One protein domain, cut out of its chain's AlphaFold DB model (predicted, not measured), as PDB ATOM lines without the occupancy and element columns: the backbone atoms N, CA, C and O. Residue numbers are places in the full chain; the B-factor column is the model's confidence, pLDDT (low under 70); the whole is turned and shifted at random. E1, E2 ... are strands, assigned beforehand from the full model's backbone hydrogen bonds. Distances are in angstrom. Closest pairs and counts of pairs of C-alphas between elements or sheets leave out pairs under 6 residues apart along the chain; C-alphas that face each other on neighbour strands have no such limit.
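This is residues 41 to 182 of the 1153 residues of an uncharacterized protein of Candidatus Roizmanbacteria bacterium RIFCSPHIGHO2_02_FULL_37_24 (UniProt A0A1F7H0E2). Amid little regular structure, two strongly twisted sheets lie face to face as a sandwich: branched, mixed E1 E2 E3 E6 E7 and curled, antiparallel E5 E4 E8 E9. Of 142 printed residues, 56 lie in nine named strands, E1 to E9 along the chain, with no named helix: all strand. The whole is compact, radius of gyration of the C-alphas 15.2 A, spanning 47 by 29 by 26 A.

E1 is residues 48-51, E2 56-61, E3 64-73, 28.2 A long, E4 82-91, 29.3 A long, E5 107-112, E6 130-132, E7 139-146, E8 159-164, E9 175-177. C-alpha 48 is at (17.034, 124.763, 138.390), C-alpha 177 at (11.729, 112.012, 132.803).

E1 and E2 lie on one side of E3, E7 on the other side. In the hairpin E2 and E3, N 58 and O 66 are within hydrogen-bond range, 2.9 A. The closest C-alphas of E4 and E7, Pro 89 and Ala 145, are 5.8 A apart.

The printed part has no cut; E4 to E5, E5 to E6 and E7 to E8 are long links; 43 residues are under pLDDT 70.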
ATOM      1  N   ALA A  41      10.756 131.513 151.386       38.09
ATOM      2  CA  ALA A  41      11.243 132.128 150.152       38.09
ATOM      3  C   ALA A  41      12.780 132.285 150.157       38.09
ATOM      4  O   ALA A  41      13.442 131.855 149.215       38.09
ATOM      5  N   ASP A  42      13.364 132.801 151.240       38.16
ATOM      6  CA  ASP A  42      14.810 133.032 151.386       38.16
ATOM      7  C   ASP A  42      15.615 131.723 151.553       38.16
ATOM      8  O   ASP A  42      16.804 131.669 151.238       38.16
ATOM      9  N   THR A  43      14.965 130.637 151.992       39.12
ATOM     10  CA  THR A  43      15.500 129.259 152.014       39.12
ATOM     11  C   THR A  43      15.029 128.409 150.834       39.12
ATOM     12  O   THR A  43      15.266 127.196 150.821       39.12
ATOM     13  N   MET A  44      14.462 129.021 149.784       41.34
ATOM     14  CA  MET A  44      14.593 128.429 148.455       41.34
ATOM     15  C   MET A  44      16.074 128.452 148.087       41.34
ATOM     16  O   MET A  44      16.590 129.423 147.539       41.34
ATOM     17  N   THR A  45      16.766 127.360 148.420       53.75
ATOM     18  CA  THR A  45      18.090 127.066 147.880       53.75
ATOM     19  C   THR A  45      18.023 127.253 146.377       53.75
ATOM     20  O   THR A  45      17.176 126.629 145.736       53.75
ATOM     21  N   ALA A  46      18.900 128.103 145.852       59.72
ATOM     22  CA  ALA A  46      19.056 128.342 144.431       59.72
ATOM     23  C   ALA A  46      19.010 126.999 143.672       59.72
ATOM     24  O   ALA A  46      19.803 126.097 143.946       59.72
ATOM     25  N   ASP A  47      18.071 126.859 142.734       73.06
ATOM     26  CA  ASP A  47      17.755 125.587 142.074       73.06
ATOM     27  C   ASP A  47      17.309 125.805 140.618       73.06
ATOM     28  O   ASP A  47      16.805 126.873 140.258       73.06
ATOM     29  N   ALA A  48      17.480 124.783 139.781       82.81
ATOM     30  CA  ALA A  48      17.034 124.763 138.390       82.81
ATOM     31  C   ALA A  48      15.776 123.893 138.264       82.81
ATOM     32  O   ALA A  48      15.667 122.850 138.904       82.81
ATOM     33  N   ARG A  49      14.812 124.283 137.426       86.38
ATOM     34  CA  ARG A  49      13.578 123.511 137.210       86.38
ATOM     35  C   ARG A  49      13.302 123.327 135.731       86.38
ATOM     36  O   ARG A  49      13.431 124.262 134.943       86.38
ATOM     37  N   LEU A  50      12.927 122.108 135.356       89.62
ATOM     38  CA  LEU A  50      12.537 121.779 133.990       89.62
ATOM     39  C   LEU A  50      11.228 122.505 133.679       89.62
ATOM     40  O   LEU A  50      10.271 122.396 134.436       89.62
ATOM     41  N   ILE A  51      11.155 123.230 132.569       89.38
ATOM     42  CA  ILE A  51       9.891 123.829 132.147       89.38
ATOM     43  C   ILE A  51       8.964 122.681 131.740       89.38
ATOM     44  O   ILE A  51       9.318 121.837 130.908       89.38
ATOM     45  N   LYS A  52       7.798 122.629 132.374       86.44
ATOM     46  CA  LYS A  52       6.756 121.620 132.176       86.44
ATOM     47  C   LYS A  52       6.393 121.481 130.697       86.44
ATOM     48  O   LYS A  52       6.424 122.457 129.950       86.44
ATOM     49  N   ASP A  53       6.125 120.252 130.264       85.62
ATOM     50  CA  ASP A  53       5.829 119.876 128.870       85.62
ATOM     51  C   ASP A  53       6.906 120.243 127.809       85.62
ATOM     52  O   ASP A  53       6.753 119.898 126.637       85.62
ATOM     53  N   SER A  54       8.045 120.853 128.180       89.12
ATOM     54  CA  SER A  54       9.117 121.210 127.227       89.12
ATOM     55  C   SER A  54       9.963 120.019 126.748       89.12
ATOM     56  O   SER A  54      10.698 120.133 125.764       89.12
ATOM     57  N   ALA A  55       9.894 118.876 127.440       90.44
ATOM     58  CA  ALA A  55      10.777 117.737 127.212       90.44
ATOM     59  C   ALA A  55      10.362 116.880 126.004       90.44
ATOM     60  O   ALA A  55       9.441 116.065 126.058       90.44
ATOM     61  N   THR A  56      11.128 117.005 124.921       92.88
ATOM     62  CA  THR A  56      10.999 116.196 123.704       92.88
ATOM     63  C   THR A  56      12.070 115.107 123.651       92.88
ATOM     64  O   THR A  56      13.259 115.359 123.863       92.88
ATOM     65  N   LEU A  57      11.653 113.867 123.380       94.19
ATOM     66  CA  LEU A  57      12.529 112.693 123.343       94.19
ATOM     67  C   LEU A  57      12.567 112.086 121.939       94.19
ATOM     68  O   LEU A  57      11.539 111.951 121.281       94.19
ATOM     69  N   THR A  58      13.750 111.680 121.477       93.19
ATOM     70  CA  THR A  58      13.943 111.029 120.168       93.19
ATOM     71  C   THR A  58      14.869 109.824 120.292       93.19
ATOM     72  O   THR A  58      16.029 109.969 120.667       93.19
ATOM     73  N   LYS A  59      14.396 108.625 119.935       91.75
ATOM     74  CA  LYS A  59      15.217 107.400 119.907       91.75
ATOM     75  C   LYS A  59      16.186 107.436 118.717       91.75
ATOM     76  O   LYS A  59      15.754 107.355 117.570       91.75
ATOM     77  N   ILE A  60      17.488 107.559 118.988       90.50
ATOM     78  CA  ILE A  60      18.555 107.602 117.967       90.50
ATOM     79  C   ILE A  60      18.970 106.181 117.561       90.50
ATOM     80  O   ILE A  60      19.131 105.879 116.379       90.50
ATOM     81  N   LYS A  61      19.153 105.309 118.557       89.56
ATOM     82  CA  LYS A  61      19.507 103.889 118.415       89.56
ATOM     83  C   LYS A  61      18.703 103.081 119.429       89.56
ATOM     84  O   LYS A  61      18.103 103.654 120.334       89.56
ATOM     85  N   ASP A  62      18.733 101.755 119.338       90.12
ATOM     86  CA  ASP A  62      17.963 100.916 120.261       90.12
ATOM     87  C   ASP A  62      18.329 101.143 121.736       90.12
ATOM     88  O   ASP A  62      17.444 101.070 122.580       90.12
ATOM     89  N   ASN A  63      19.577 101.514 122.048       90.25
ATOM     90  CA  ASN A  63      20.038 101.889 123.392       90.25
ATOM     91  C   ASN A  63      20.398 103.386 123.556       90.25
ATOM     92  O   ASN A  63      21.129 103.720 124.486       90.25
ATOM     93  N   GLN A  64      19.946 104.289 122.673       92.12
ATOM     94  CA  GLN A  64      20.274 105.725 122.760       92.12
ATOM     95  C   GLN A  64      19.083 106.631 122.461       92.12
ATOM     96  O   GLN A  64      18.428 106.478 121.426       92.12
ATOM     97  N   ILE A  65      18.873 107.636 123.312       93.69
ATOM     98  CA  ILE A  65      17.873 108.694 123.112       93.69
ATOM     99  C   ILE A  65      18.534 110.071 123.150       93.69
ATOM    100  O   ILE A  65      19.455 110.300 123.928       93.69
ATOM    101  N   GLN A  66      18.020 110.996 122.347       94.00
ATOM    102  CA  GLN A  66      18.221 112.426 122.530       94.00
ATOM    103  C   GLN A  66      17.069 112.980 123.370       94.00
ATOM    104  O   GLN A  66      15.911 112.638 123.126       94.00
ATOM    105  N   ILE A  67      17.394 113.841 124.327       94.25
ATOM    106  CA  ILE A  67      16.468 114.618 125.148       94.25
ATOM    107  C   ILE A  67      16.733 116.084 124.809       94.25
ATOM    108  O   ILE A  67      17.871 116.534 124.935       94.25
ATOM    109  N   ARG A  68      15.707 116.824 124.384       93.38
ATOM    110  CA  ARG A  68      15.762 118.287 124.241       93.38
ATOM    111  C   ARG A  68      14.657 118.899 125.077       93.38
ATOM    112  O   ARG A  68      13.507 118.494 124.917       93.38
ATOM    113  N   ALA A  69      14.990 119.843 125.945       92.94
ATOM    114  CA  ALA A  69      14.012 120.497 126.804       92.94
ATOM    115  C   ALA A  69      14.477 121.901 127.203       92.94
ATOM    116  O   ALA A  69      15.569 122.335 126.817       92.94
ATOM    117  N   SER A  70      13.651 122.580 127.994       90.81
ATOM    118  CA  SER A  70      13.918 123.920 128.508       90.81
ATOM    119  C   SER A  70      13.904 123.934 130.037       90.81
ATOM    120  O   SER A  70      13.227 123.120 130.659       90.81
ATOM    121  N   PHE A  71      14.623 124.863 130.661       90.50
ATOM    122  CA  PHE A  71      14.625 125.059 132.113       90.50
ATOM    123  C   PHE A  71      14.616 126.545 132.506       90.50
ATOM    124  O   PHE A  71      14.995 127.420 131.721       90.50
ATOM    125  N   CYS A  72      14.164 126.810 133.729       88.25
ATOM    126  CA  CYS A  72      14.187 128.105 134.410       88.25
ATOM    127  C   CYS A  72      14.900 127.967 135.769       88.25
ATOM    128  O   CYS A  72      15.260 126.859 136.181       88.25
ATOM    129  N   TYR A  73      15.116 129.087 136.461       84.81
ATOM    130  CA  TYR A  73      15.726 129.116 137.794       84.81
ATOM    131  C   TYR A  73      14.688 129.476 138.860       84.81
ATOM    132  O   TYR A  73      13.843 130.340 138.641       84.81
ATOM    133  N   ALA A  74      14.739 128.818 140.018       71.19
ATOM    134  CA  ALA A  74      13.772 129.013 141.104       71.19
ATOM    135  C   ALA A  74      13.972 130.325 141.893       71.19
ATOM    136  O   ALA A  74      13.104 130.709 142.670       71.19
ATOM    137  N   GLN A  75      15.108 131.000 141.705       68.38
ATOM    138  CA  GLN A  75      15.463 132.251 142.367       68.38
ATOM    139  C   GLN A  75      16.230 133.139 141.383       68.38
ATOM    140  O   GLN A  75      17.020 132.635 140.576       68.38
ATOM    141  N   ASP A  76      16.023 134.454 141.458       62.28
ATOM    142  CA  ASP A  76      16.828 135.410 140.703       62.28
ATOM    143  C   ASP A  76      18.276 135.380 141.218       62.28
ATOM    144  O   ASP A  76      18.556 135.660 142.387       62.28
ATOM    145  N   LEU A  77      19.222 135.046 140.333       59.69
ATOM    146  CA  LEU A  77      20.648 135.265 140.587       59.69
ATOM    147  C   LEU A  77      20.898 136.752 140.899       59.69
ATOM    148  O   LEU A  77      20.186 137.636 140.424       59.69
ATOM    149  N   ARG A  78      21.953 137.071 141.654       54.22
ATOM    150  CA  ARG A  78      22.321 138.479 141.873       54.22
ATOM    151  C   ARG A  78      22.942 139.072 140.602       54.22
ATOM    152  O   ARG A  78      23.687 138.401 139.885       54.22
ATOM    153  N   SER A  79      22.607 140.327 140.304       49.28
ATOM    154  CA  SER A  79      23.051 141.024 139.092       49.28
ATOM    155  C   SER A  79      24.578 141.181 139.039       49.28
ATOM    156  O   SER A  79      25.250 141.287 140.060       49.28
ATOM    157  N   GLY A  80      25.144 141.159 137.826       58.56
ATOM    158  CA  GLY A  80      26.599 141.131 137.605       58.56
ATOM    159  C   GLY A  80      27.258 139.740 137.654       58.56
ATOM    160  O   GLY A  80      28.418 139.609 137.268       58.56
ATOM    161  N   GLY A  81      26.531 138.692 138.048       65.69
ATOM    162  CA  GLY A  81      26.988 137.305 137.973       65.69
ATOM    163  C   GLY A  81      27.218 136.771 136.548       65.69
ATOM    164  O   GLY A  81      26.617 137.188 135.552       65.69
ATOM    165  N   ARG A  82      28.090 135.765 136.462       74.38
ATOM    166  CA  ARG A  82      28.237 134.855 135.317       74.38
ATOM    167  C   ARG A  82      27.846 133.470 135.800       74.38
ATOM    168  O   ARG A  82      28.377 133.041 136.819       74.38
ATOM    169  N   GLU A  83      26.969 132.787 135.073       78.88
ATOM    170  CA  GLU A  83      26.695 131.368 135.287       78.88
ATOM    171  C   GLU A  83      27.191 130.555 134.092       78.88
ATOM    172  O   GLU A  83      26.937 130.904 132.937       78.88
ATOM    173  N   GLU A  84      27.907 129.470 134.366       82.44
ATOM    174  CA  GLU A  84      28.264 128.462 133.365       82.44
ATOM    175  C   GLU A  84      27.605 127.156 133.770       82.44
ATOM    176  O   GLU A  84      27.877 126.667 134.860       82.44
ATOM    177  N   TRP A  85      26.744 126.609 132.917       85.31
ATOM    178  CA  TRP A  85      25.912 125.460 133.249       85.31
ATOM    179  C   TRP A  85      26.292 124.212 132.462       85.31
ATOM    180  O   TRP A  85      26.764 124.294 131.328       85.31
ATOM    181  N   LEU A  86      26.056 123.055 133.078       86.56
ATOM    182  CA  LEU A  86      26.257 121.712 132.545       86.56
ATOM    183  C   LEU A  86      25.013 120.873 132.863       86.56
ATOM    184  O   LEU A  86      24.678 120.701 134.034       86.56
ATOM    185  N   VAL A  87      24.349 120.328 131.843       88.19
ATOM    186  CA  VAL A  87      23.208 119.408 132.000       88.19
ATOM    187  C   VAL A  87      23.602 118.018 131.509       88.19
ATOM    188  O   VAL A  87      24.217 117.892 130.451       88.19
ATOM    189  N   PHE A  88      23.265 116.974 132.274       90.31
ATOM    190  CA  PHE A  88      23.675 115.590 131.997       90.31
ATOM    191  C   PHE A  88      22.626 114.548 132.458       90.31
ATOM    192  O   PHE A  88      21.978 114.747 133.488       90.31
ATOM    193  N   PRO A  89      22.412 113.439 131.719       90.81
ATOM    194  CA  PRO A  89      21.411 112.425 132.041       90.81
ATOM    195  C   PRO A  89      21.961 111.310 132.945       90.81
ATOM    196  O   PRO A  89      23.007 110.720 132.678       90.81
ATOM    197  N   ASN A  90      21.188 110.963 133.971       89.00
ATOM    198  CA  ASN A  90      21.508 110.000 135.024       89.00
ATOM    199  C   ASN A  90      20.396 108.943 135.173       89.00
ATOM    200  O   ASN A  90      19.235 109.185 134.842       89.00
ATOM    201  N   LEU A  91      20.718 107.780 135.739       86.12
ATOM    202  CA  LEU A  91      19.737 106.784 136.192       86.12
ATOM    203  C   LEU A  91      19.302 107.010 137.652       86.12
ATOM    204  O   LEU A  91      19.930 107.743 138.417       86.12
ATOM    205  N   SER A  92      18.249 106.307 138.080       77.44
ATOM    206  CA  SER A  92      17.717 106.338 139.456       77.44
ATOM    207  C   SER A  92      18.720 105.930 140.550       77.44
ATOM    208  O   SER A  92      18.533 106.291 141.713       77.44
ATOM    209  N   ASN A  93      19.803 105.235 140.194       74.94
ATOM    210  CA  ASN A  93      20.923 104.880 141.074       74.94
ATOM    211  C   ASN A  93      22.080 105.906 141.059       74.94
ATOM    212  O   ASN A  93      23.050 105.712 141.778       74.94
ATOM    213  N   GLY A  94      21.988 106.983 140.269       72.12
ATOM    214  CA  GLY A  94      23.041 107.995 140.116       72.12
ATOM    215  C   GLY A  94      24.089 107.690 139.039       72.12
ATOM    216  O   GLY A  94      25.026 108.463 138.889       72.12
ATOM    217  N   PHE A  95      23.947 106.599 138.279       74.69
ATOM    218  CA  PHE A  95      24.856 106.280 137.174       74.69
ATOM    219  C   PHE A  95      24.651 107.241 135.991       74.69
ATOM    220  O   PHE A  95      23.529 107.357 135.490       74.69
ATOM    221  N   VAL A  96      25.723 107.900 135.539       81.19
ATOM    222  CA  VAL A  96      25.724 108.835 134.398       81.19
ATOM    223  C   VAL A  96      25.621 108.062 133.078       81.19
ATOM    224  O   VAL A  96      26.343 107.092 132.857       81.19
ATOM    225  N   LEU A  97      24.726 108.475 132.179       80.56
ATOM    226  CA  LEU A  97      24.422 107.772 130.922       80.56
ATOM    227  C   LEU A  97      25.325 108.224 129.758       80.56
ATOM    228  O   LEU A  97      24.840 108.701 128.728       80.56
ATOM    229  N   GLU A  98      26.641 108.067 129.934       79.81
ATOM    230  CA  GLU A  98      27.684 108.478 128.981       79.81
ATOM    231  C   GLU A  98      27.512 107.876 127.570       79.81
ATOM    232  O   GLU A  98      27.523 106.657 127.383       79.81
ATOM    233  N   ASP A  99      27.461 108.721 126.532       70.75
ATOM    234  CA  ASP A  99      27.725 108.278 125.156       70.75
ATOM    235  C   ASP A  99      29.233 108.072 124.989       70.75
ATOM    236  O   ASP A  99      29.965 109.013 124.691       70.75
ATOM    237  N   GLY A 100      29.696 106.837 125.210       51.72
ATOM    238  CA  GLY A 100      31.103 106.464 125.440       51.72
ATOM    239  C   GLY A 100      32.132 106.731 124.325       51.72
ATOM    240  O   GLY A 100      33.186 106.093 124.319       51.72
ATOM    241  N   LYS A 101      31.847 107.628 123.369       51.22
ATOM    242  CA  LYS A 101      32.815 108.253 122.445       51.22
ATOM    243  C   LYS A 101      32.552 109.736 122.129       51.22
ATOM    244  O   LYS A 101      33.346 110.307 121.384       51.22
ATOM    245  N   THR A 102      31.484 110.368 122.628       56.22
ATOM    246  CA  THR A 102      31.171 111.773 122.305       56.22
ATOM    247  C   THR A 102      30.756 112.575 123.533       56.22
ATOM    248  O   THR A 102      30.172 112.053 124.480       56.22
ATOM    249  N   SER A 103      31.014 113.884 123.502       65.12
ATOM    250  CA  SER A 103      30.557 114.810 124.540       65.12
ATOM    251  C   SER A 103      29.044 115.050 124.520       65.12
ATOM    252  O   SER A 103      28.556 115.716 125.415       65.12
ATOM    253  N   ALA A 104      28.284 114.508 123.557       72.06
ATOM    254  CA  ALA A 104      26.859 114.810 123.379       72.06
ATOM    255  C   ALA A 104      25.945 114.296 124.511       72.06
ATOM    256  O   ALA A 104      24.735 114.500 124.449       72.06
ATOM    257  N   HIS A 105      26.498 113.620 125.522       75.06
ATOM    258  CA  HIS A 105      25.812 113.278 126.769       75.06
ATOM    259  C   HIS A 105      25.863 114.404 127.820       75.06
ATOM    260  O   HIS A 105      25.139 114.332 128.806       75.06
ATOM    261  N   ILE A 106      26.664 115.450 127.604       78.50
ATOM    262  CA  ILE A 106      26.679 116.683 128.397       78.50
ATOM    263  C   ILE A 106      26.364 117.839 127.450       78.50
ATOM    264  O   ILE A 106      26.993 117.966 126.402       78.50
ATOM    265  N   ASP A 107      25.425 118.697 127.832       82.62
ATOM    266  CA  ASP A 107      25.247 119.997 127.186       82.62
ATOM    267  C   ASP A 107      25.733 121.110 128.116       82.62
ATOM    268  O   ASP A 107      25.687 120.960 129.341       82.62
ATOM    269  N   SER A 108      26.223 122.209 127.546       81.75
ATOM    270  CA  SER A 108      26.840 123.292 128.306       81.75
ATOM    271  C   SER A 108      26.555 124.669 127.721       81.75
ATOM    272  O   SER A 108      26.838 124.914 126.545       81.75
ATOM    273  N   GLY A 109      26.116 125.600 128.563       77.38
ATOM    274  CA  GLY A 109      25.849 126.985 128.181       77.38
ATOM    275  C   GLY A 109      26.410 127.990 129.180       77.38
ATOM    276  O   GLY A 109      26.930 127.632 130.236       77.38
ATOM    277  N   LYS A 110      26.354 129.274 128.816       77.19
ATOM    278  CA  LYS A 110      26.893 130.379 129.621       77.19
ATOM    279  C   LYS A 110      25.940 131.563 129.572       77.19
ATOM    280  O   LYS A 110      25.549 131.986 128.487       77.19
ATOM    281  N   ILE A 111      25.589 132.090 130.738       71.19
ATOM    282  CA  ILE A 111      24.655 133.202 130.913       71.19
ATOM    283  C   ILE A 111      25.382 134.304 131.682       71.19
ATOM    284  O   ILE A 111      26.032 134.048 132.694       71.19
ATOM    285  N   TYR A 112      25.265 135.539 131.206       67.25
ATOM    286  CA  TYR A 112      25.751 136.726 131.904       67.25
ATOM    287  C   TYR A 112      24.532 137.499 132.404       67.25
ATOM    288  O   TYR A 112      23.674 137.866 131.600       67.25
ATOM    289  N   THR A 113      24.425 137.732 133.711       59.25
ATOM    290  CA  THR A 113      23.252 138.388 134.303       59.25
ATOM    291  C   THR A 113      23.354 139.907 134.136       59.25
ATOM    292  O   THR A 113      23.789 140.631 135.038       59.25
ATOM    293  N   GLY A 114      23.006 140.381 132.939       55.34
ATOM    294  CA  GLY A 114      22.809 141.800 132.647       55.34
ATOM    295  C   GLY A 114      21.461 142.324 133.157       55.34
ATOM    296  O   GLY A 114      20.698 141.615 133.806       55.34
ATOM    297  N   THR A 115      21.125 143.565 132.799       42.97
ATOM    298  CA  THR A 115      19.880 144.254 133.204       42.97
ATOM    299  C   THR A 115      18.588 143.688 132.590       42.97
ATOM    300  O   THR A 115      17.507 144.212 132.841       42.97
ATOM    301  N   GLY A 116      18.673 142.613 131.802       50.50
ATOM    302  CA  GLY A 116      17.538 141.800 131.374       50.50
ATOM    303  C   GLY A 116      17.717 140.372 131.873       50.50
ATOM    304  O   GLY A 116      18.473 139.609 131.277       50.50
ATOM    305  N   PHE A 117      17.040 140.019 132.967       55.62
ATOM    306  CA  PHE A 117      17.239 138.729 133.626       55.62
ATOM    307  C   PHE A 117      16.705 137.534 132.806       55.62
ATOM    308  O   PHE A 117      15.673 137.683 132.134       55.62
ATOM    309  N   PRO A 118      17.354 136.347 132.847       56.62
ATOM    310  CA  PRO A 118      16.663 135.090 132.553       56.62
ATOM    311  C   PRO A 118      15.508 134.928 133.550       56.62
ATOM    312  O   PRO A 118      15.694 135.170 134.736       56.62
ATOM    313  N   ALA A 119      14.315 134.575 133.075       56.75
ATOM    314  CA  ALA A 119      13.130 134.615 133.928       56.75
ATOM    315  C   ALA A 119      13.148 133.516 135.003       56.75
ATOM    316  O   ALA A 119      13.463 132.352 134.719       56.75
ATOM    317  N   SER A 120      12.765 133.907 136.215       68.44
ATOM    318  CA  SER A 120      12.470 133.022 137.337       68.44
ATOM    319  C   SER A 120      11.261 132.121 137.026       68.44
ATOM    320  O   SER A 120      10.404 132.454 136.206       68.44
ATOM    321  N   CYS A 121      11.205 130.947 137.652       75.31
ATOM    322  CA  CYS A 121      10.058 130.042 137.557       75.31
ATOM    323  C   CYS A 121       8.871 130.581 138.380       75.31
ATOM    324  O   CYS A 121       9.053 130.909 139.549       75.31
ATOM    325  N   GLU A 122       7.656 130.613 137.821       67.06
ATOM    326  CA  GLU A 122       6.477 131.169 138.514       67.06
ATOM    327  C   GLU A 122       5.911 130.206 139.576       67.06
ATOM    328  O   GLU A 122       5.506 130.613 140.665       67.06
ATOM    329  N   TYR A 123       5.922 128.902 139.282       61.22
ATOM    330  CA  TYR A 123       5.486 127.844 140.194       61.22
ATOM    331  C   TYR A 123       6.320 126.578 139.968       61.22
ATOM    332  O   TYR A 123       6.713 126.304 138.836       61.22
ATOM    333  N   SER A 124       6.587 125.786 141.015       57.03
ATOM    334  CA  SER A 124       7.380 124.550 140.897       57.03
ATOM    335  C   SER A 124       6.764 123.349 141.619       57.03
ATOM    336  O   SER A 124       6.371 123.410 142.785       57.03
ATOM    337  N   ASN A 125       6.734 122.212 140.922       67.62
ATOM    338  CA  ASN A 125       6.411 120.908 141.479       67.62
ATOM    339  C   ASN A 125       7.690 120.273 142.052       67.62
ATOM    340  O   ASN A 125       8.641 119.967 141.323       67.62
ATOM    341  N   ARG A 126       7.716 120.066 143.375       62.62
ATOM    342  CA  ARG A 126       8.888 119.513 144.070       62.62
ATOM    343  C   ARG A 126       9.170 118.044 143.734       62.62
ATOM    344  O   ARG A 126      10.342 117.680 143.743       62.62
ATOM    345  N   ASP A 127       8.159 117.253 143.371       63.28
ATOM    346  CA  ASP A 127       8.292 115.801 143.160       63.28
ATOM    347  C   ASP A 127       8.744 115.415 141.741       63.28
ATOM    348  O   ASP A 127       9.433 114.406 141.562       63.28
ATOM    349  N   THR A 128       8.372 116.196 140.720       68.56
ATOM    350  CA  THR A 128       8.776 115.946 139.320       68.56
ATOM    351  C   THR A 128       9.994 116.761 138.887       68.56
ATOM    352  O   THR A 128      10.731 116.334 137.994       68.56
ATOM    353  N   GLY A 129      10.230 117.912 139.530       68.38
ATOM    354  CA  GLY A 129      11.226 118.897 139.098       68.38
ATOM    355  C   GLY A 129      10.713 119.883 138.045       68.38
ATOM    356  O   GLY A 129      11.486 120.689 137.529       68.38
ATOM    357  N   GLU A 130       9.422 119.817 137.718       79.62
ATOM    358  CA  GLU A 130       8.791 120.658 136.702       79.62
ATOM    359  C   GLU A 130       8.379 122.027 137.258       79.62
ATOM    360  O   GLU A 130       8.048 122.160 138.439       79.62
ATOM    361  N   ALA A 131       8.345 123.032 136.388       82.19
ATOM    362  CA  ALA A 131       7.843 124.367 136.677       82.19
ATOM    363  C   ALA A 131       6.895 124.880 135.583       82.19
ATOM    364  O   ALA A 131       7.114 124.635 134.393       82.19
ATOM    365  N   ASP A 132       5.864 125.613 136.004       79.19
ATOM    366  CA  ASP A 132       5.042 126.453 135.126       79.19
ATOM    367  C   ASP A 132       5.776 127.797 134.888       79.19
ATOM    368  O   ASP A 132       6.549 128.253 135.739       79.19
ATOM    369  N   TYR A 133       5.629 128.375 133.689       72.31
ATOM    370  CA  TYR A 133       6.614 129.313 133.135       72.31
ATOM    371  C   TYR A 133       6.021 130.375 132.184       72.31
ATOM    372  O   TYR A 133       5.342 130.017 131.221       72.31
ATOM    373  N   ASP A 134       6.356 131.657 132.398       59.88
ATOM    374  CA  ASP A 134       5.961 132.782 131.529       59.88
ATOM    375  C   ASP A 134       6.993 133.070 130.413       59.88
ATOM    376  O   ASP A 134       8.209 133.020 130.598       59.88
ATOM    377  N   ALA A 135       6.508 133.324 129.201       52.47
ATOM    378  CA  ALA A 135       6.798 132.410 128.093       52.47
ATOM    379  C   ALA A 135       8.066 132.680 127.240       52.47
ATOM    380  O   ALA A 135       8.277 131.977 126.250       52.47
ATOM    381  N   GLU A 136       8.920 133.660 127.565       56.94
ATOM    382  CA  GLU A 136       9.871 134.228 126.576       56.94
ATOM    383  C   GLU A 136      11.384 133.961 126.772       56.94
ATOM    384  O   GLU A 136      12.167 134.300 125.883       56.94
ATOM    385  N   ARG A 137      11.859 133.397 127.898       64.12
ATOM    386  CA  ARG A 137      13.312 133.386 128.251       64.12
ATOM    387  C   ARG A 137      13.901 132.058 128.764       64.12
ATOM    388  O   ARG A 137      15.027 132.050 129.274       64.12
ATOM    389  N   GLY A 138      13.176 130.947 128.626       72.00
ATOM    390  CA  GLY A 138      13.626 129.624 129.072       72.00
ATOM    391  C   GLY A 138      14.950 129.209 128.422       72.00
ATOM    392  O   GLY A 138      15.189 129.478 127.244       72.00
ATOM    393  N   GLN A 139      15.827 128.562 129.189       84.75
ATOM    394  CA  GLN A 139      17.129 128.094 128.707       84.75
ATOM    395  C   GLN A 139      16.985 126.704 128.088       84.75
ATOM    396  O   GLN A 139      16.461 125.802 128.731       84.75
ATOM    397  N   TYR A 140      17.436 126.525 126.847       87.75
ATOM    398  CA  TYR A 140      17.296 125.268 126.102       87.75
ATOM    399  C   TYR A 140      18.568 124.420 126.201       87.75
ATOM    400  O   TYR A 140      19.669 124.963 126.124       87.75
ATOM    401  N   PHE A 141      18.413 123.096 126.290       90.75
ATOM    402  CA  PHE A 141      19.521 122.136 126.223       90.75
ATOM    403  C   PHE A 141      19.187 120.916 125.348       90.75
ATOM    404  O   PHE A 141      18.028 120.648 125.019       90.75
ATOM    405  N   THR A 142      20.208 120.156 124.949       90.56
ATOM    406  CA  THR A 142      20.098 118.904 124.189       90.56
ATOM    407  C   THR A 142      21.171 117.897 124.613       90.56
ATOM    408  O   THR A 142      22.334 118.025 124.245       90.56
ATOM    409  N   VAL A 143      20.765 116.839 125.325       90.75
ATOM    410  CA  VAL A 143      21.653 115.751 125.785       90.75
ATOM    411  C   VAL A 143      21.290 114.403 125.166       90.75
ATOM    412  O   VAL A 143      20.146 114.152 124.788       90.75
ATOM    413  N   THR A 144      22.267 113.505 125.082       91.12
ATOM    414  CA  THR A 144      22.138 112.150 124.533       91.12
ATOM    415  C   THR A 144      22.409 111.120 125.622       91.12
ATOM    416  O   THR A 144      23.549 110.944 126.039       91.12
ATOM    417  N   ALA A 145      21.371 110.419 126.073       89.88
ATOM    418  CA  ALA A 145      21.489 109.383 127.093       89.88
ATOM    419  C   ALA A 145      21.725 108.011 126.443       89.88
ATOM    420  O   ALA A 145      20.932 107.570 125.600       89.88
ATOM    421  N   THR A 146      22.803 107.332 126.846       90.12
ATOM    422  CA  THR A 146      23.179 106.001 126.342       90.12
ATOM    423  C   THR A 146      23.023 104.938 127.417       90.12
ATOM    424  O   THR A 146      23.632 105.012 128.478       90.12
ATOM    425  N   PHE A 147      22.222 103.917 127.126       88.62
ATOM    426  CA  PHE A 147      21.885 102.853 128.067       88.62
ATOM    427  C   PHE A 147      22.772 101.613 127.876       88.62
ATOM    428  O   PHE A 147      23.155 101.297 126.743       88.62
ATOM    429  N   PRO A 148      23.049 100.847 128.951       80.44
ATOM    430  CA  PRO A 148      23.841  99.617 128.875       80.44
ATOM    431  C   PRO A 148      23.112  98.464 128.163       80.44
ATOM    432  O   PRO A 148      23.738  97.458 127.837       80.44
ATOM    433  N   GLN A 149      21.800  98.584 127.927       87.19
ATOM    434  CA  GLN A 149      20.977  97.605 127.212       87.19
ATOM    435  C   GLN A 149      19.975  98.310 126.273       87.19
ATOM    436  O   GLN A 149      19.628  99.468 126.521       87.19
ATOM    437  N   PRO A 150      19.495  97.645 125.201       89.44
ATOM    438  CA  PRO A 150      18.458  98.184 124.318       89.44
ATOM    439  C   PRO A 150      17.147  98.503 125.048       89.44
ATOM    440  O   PRO A 150      16.615  97.657 125.763       89.44
ATOM    441  N   LEU A 151      16.586  99.687 124.799       89.50
ATOM    442  CA  LEU A 151      15.287 100.127 125.305       89.50
ATOM    443  C   LEU A 151      14.150  99.346 124.640       89.50
ATOM    444  O   LEU A 151      13.931  99.442 123.425       89.50
ATOM    445  N   ASN A 152      13.421  98.595 125.459       90.06
ATOM    446  CA  ASN A 152      12.313  97.720 125.082       90.06
ATOM    447  C   ASN A 152      11.252  97.693 126.208       90.06
ATOM    448  O   ASN A 152      11.380  98.433 127.182       90.06
ATOM    449  N   SER A 153      10.205  96.869 126.098       84.50
ATOM    450  CA  SER A 153       9.126  96.777 127.100       84.50
ATOM    451  C   SER A 153       9.612  96.416 128.507       84.50
ATOM    452  O   SER A 153       9.059  96.891 129.501       84.50
ATOM    453  N   ASP A 154      10.655  95.594 128.574       84.06
ATOM    454  CA  ASP A 154      11.136  94.930 129.783       84.06
ATOM    455  C   ASP A 154      12.277  95.750 130.412       84.06
ATOM    456  O   ASP A 154      12.401  95.834 131.635       84.06
ATOM    457  N   TYR A 155      13.064  96.432 129.571       88.25
ATOM    458  CA  TYR A 155      14.097  97.390 129.961       88.25
ATOM    459  C   TYR A 155      13.753  98.807 129.472       88.25
ATOM    460  O   TYR A 155      14.145  99.235 128.386       88.25
ATOM    461  N   CYS A 156      13.014  99.538 130.310       91.38
ATOM    462  CA  CYS A 156      12.621 100.933 130.100       91.38
ATOM    463  C   CYS A 156      12.739 101.707 131.433       91.38
ATOM    464  O   CYS A 156      11.746 101.814 132.162       91.38
ATOM    465  N   PRO A 157      13.953 102.140 131.825       92.25
ATOM    466  CA  PRO A 157      14.192 102.857 133.080       92.25
ATOM    467  C   PRO A 157      13.783 104.335 132.994       92.25
ATOM    468  O   PRO A 157      13.688 104.896 131.908       92.25
ATOM    469  N   ASP A 158      13.603 104.982 134.146       91.88
ATOM    470  CA  ASP A 158      13.443 106.440 134.222       91.88
ATOM    471  C   ASP A 158      14.805 107.148 134.114       91.88
ATOM    472  O   ASP A 158      15.806 106.660 134.650       91.88
ATOM    473  N   VAL A 159      14.828 108.320 133.475       91.06
ATOM    474  CA  VAL A 159      16.009 109.194 133.383       91.06
ATOM    475  C   VAL A 159      15.836 110.379 134.324       91.06
ATOM    476  O   VAL A 159      14.769 110.978 134.402       91.06
ATOM    477  N   TYR A 160      16.902 110.741 135.022       92.25
ATOM    478  CA  TYR A 160      16.995 111.945 135.836       92.25
ATOM    479  C   TYR A 160      17.954 112.915 135.160       92.25
ATOM    480  O   TYR A 160      18.962 112.491 134.598       92.25
ATOM    481  N   LEU A 161      17.664 114.208 135.211       91.44
ATOM    482  CA  LEU A 161      18.570 115.237 134.716       91.44
ATOM    483  C   LEU A 161      19.348 115.823 135.891       91.44
ATOM    484  O   LEU A 161      18.754 116.309 136.854       91.44
ATOM    485  N   GLY A 162      20.673 115.749 135.814       88.69
ATOM    486  CA  GLY A 162      21.573 116.510 136.667       88.69
ATOM    487  C   GLY A 162      21.870 117.868 136.047       88.69
ATOM    488  O   GLY A 162      22.049 117.972 134.831       88.69
ATOM    489  N   TYR A 163      21.929 118.891 136.892       87.44
ATOM    490  CA  TYR A 163      22.473 120.204 136.575       87.44
ATOM    491  C   TYR A 163      23.727 120.421 137.427       87.44
ATOM    492  O   TYR A 163      23.829 119.934 138.556       87.44
ATOM    493  N   LYS A 164      24.698 121.143 136.873       83.75
ATOM    494  CA  LYS A 164      25.853 121.668 137.597       83.75
ATOM    495  C   LYS A 164      26.236 123.025 137.022       83.75
ATOM    496  O   LYS A 164      26.527 123.112 135.833       83.75
ATOM    497  N   GLY A 165      26.301 124.046 137.866       80.12
ATOM    498  CA  GLY A 165      26.821 125.361 137.503       80.12
ATOM    499  C   GLY A 165      27.775 125.939 138.542       80.12
ATOM    500  O   GLY A 165      28.270 125.216 139.407       80.12
ATOM    501  N   PHE A 166      28.078 127.232 138.436       74.94
ATOM    502  CA  PHE A 166      28.897 127.961 139.405       74.94
ATOM    503  C   PHE A 166      28.056 128.385 140.614       74.94
ATOM    504  O   PHE A 166      28.488 128.175 141.749       74.94
ATOM    505  N   TRP A 167      26.848 128.910 140.382       68.38
ATOM    506  CA  TRP A 167      25.917 129.294 141.452       68.38
ATOM    507  C   TRP A 167      25.046 128.119 141.905       68.38
ATOM    508  O   TRP A 167      24.885 127.914 143.108       68.38
ATOM    509  N   PHE A 168      24.539 127.305 140.971       72.06
ATOM    510  CA  PHE A 168      23.737 126.120 141.302       72.06
ATOM    511  C   PHE A 168      24.607 124.852 141.283       72.06
ATOM    512  O   PHE A 168      24.728 124.155 140.269       72.06
ATOM    513  N   GLN A 169      25.247 124.557 142.412       56.00
ATOM    514  CA  GLN A 169      26.004 123.318 142.615       56.00
ATOM    515  C   GLN A 169      25.103 122.222 143.227       56.00
ATOM    516  O   GLN A 169      24.129 122.505 143.918       56.00
ATOM    517  N   ASP A 170      25.430 120.959 142.943       54.81
ATOM    518  CA  ASP A 170      24.843 119.730 143.512       54.81
ATOM    519  C   ASP A 170      23.385 119.342 143.166       54.81
ATOM    520  O   ASP A 170      22.894 118.322 143.668       54.81
ATOM    521  N   THR A 171      22.722 120.011 142.215       64.06
ATOM    522  CA  THR A 171      21.386 119.635 141.692       64.06
ATOM    523  C   THR A 171      21.425 118.426 140.728       64.06
ATOM    524  O   THR A 171      20.886 118.418 139.620       64.06
ATOM    525  N   ASN A 172      22.019 117.323 141.201       65.38
ATOM    526  CA  ASN A 172      22.228 116.041 140.503       65.38
ATOM    527  C   ASN A 172      20.947 115.364 139.961       65.38
ATOM    528  O   ASN A 172      21.040 114.402 139.187       65.38
ATOM    529  N   ARG A 173      19.764 115.818 140.396       76.50
ATOM    530  CA  ARG A 173      18.430 115.350 139.980       76.50
ATOM    531  C   ARG A 173      17.420 116.503 140.014       76.50
ATOM    532  O   ARG A 173      16.452 116.442 140.767       76.50
ATOM    533  N   PHE A 174      17.655 117.557 139.234       85.00
ATOM    534  CA  PHE A 174      16.748 118.711 139.184       85.00
ATOM    535  C   PHE A 174      15.398 118.382 138.521       85.00
ATOM    536  O   PHE A 174      14.399 119.033 138.810       85.00
ATOM    537  N   ALA A 175      15.347 117.343 137.674       88.12
ATOM    538  CA  ALA A 175      14.108 116.842 137.077       88.12
ATOM    539  C   ALA A 175      14.132 115.339 136.763       88.12
ATOM    540  O   ALA A 175      15.198 114.727 136.630       88.12
ATOM    541  N   LYS A 176      12.938 114.746 136.614       92.00
ATOM    542  CA  LYS A 176      12.734 113.327 136.282       92.00
ATOM    543  C   LYS A 176      11.889 113.151 135.014       92.00
ATOM    544  O   LYS A 176      10.749 113.592 134.956       92.00
ATOM    545  N   ILE A 177      12.405 112.392 134.049       90.06
ATOM    546  CA  ILE A 177      11.729 112.012 132.803       90.06
ATOM    547  C   ILE A 177      11.394 110.513 132.833       90.06
ATOM    548  O   ILE A 177      12.274 109.650 132.904       90.06
ATOM    549  N   ILE A 178      10.101 110.190 132.753       90.94
ATOM    550  CA  ILE A 178       9.584 108.815 132.770       90.94
ATOM    551  C   ILE A 178       9.492 108.302 131.327       90.94
ATOM    552  O   ILE A 178       8.532 108.597 130.618       90.94
ATOM    553  N   LEU A 179      10.475 107.510 130.876       91.44
ATOM    554  CA  LEU A 179      10.551 107.058 129.473       91.44
ATOM    555  C   LEU A 179       9.310 106.279 129.010       91.44
ATOM    556  O   LEU A 179       8.965 106.320 127.831       91.44
ATOM    557  N   LYS A 180       8.614 105.606 129.935       89.12
ATOM    558  CA  LYS A 180       7.375 104.855 129.666       89.12
ATOM    559  C   LYS A 180       6.203 105.730 129.217       89.12
ATOM    560  O   LYS A 180       5.287 105.206 128.592       89.12
ATOM    561  N   ASN A 181       6.239 107.033 129.503       89.50
ATOM    562  CA  ASN A 181       5.187 107.974 129.115       89.50
ATOM    563  C   ASN A 181       5.361 108.489 127.673       89.50
ATOM    564  O   ASN A 181       4.453 109.122 127.143       89.50
ATOM    565  N   HIS A 182       6.503 108.218 127.028       87.31
ATOM    566  CA  HIS A 182       6.799 108.680 125.674       87.31
ATOM    567  C   HIS A 182       6.681 107.532 124.665       87.31
ATOM    568  O   HIS A 182       7.457 106.570 124.675       87.31
TER     569      HIS A 182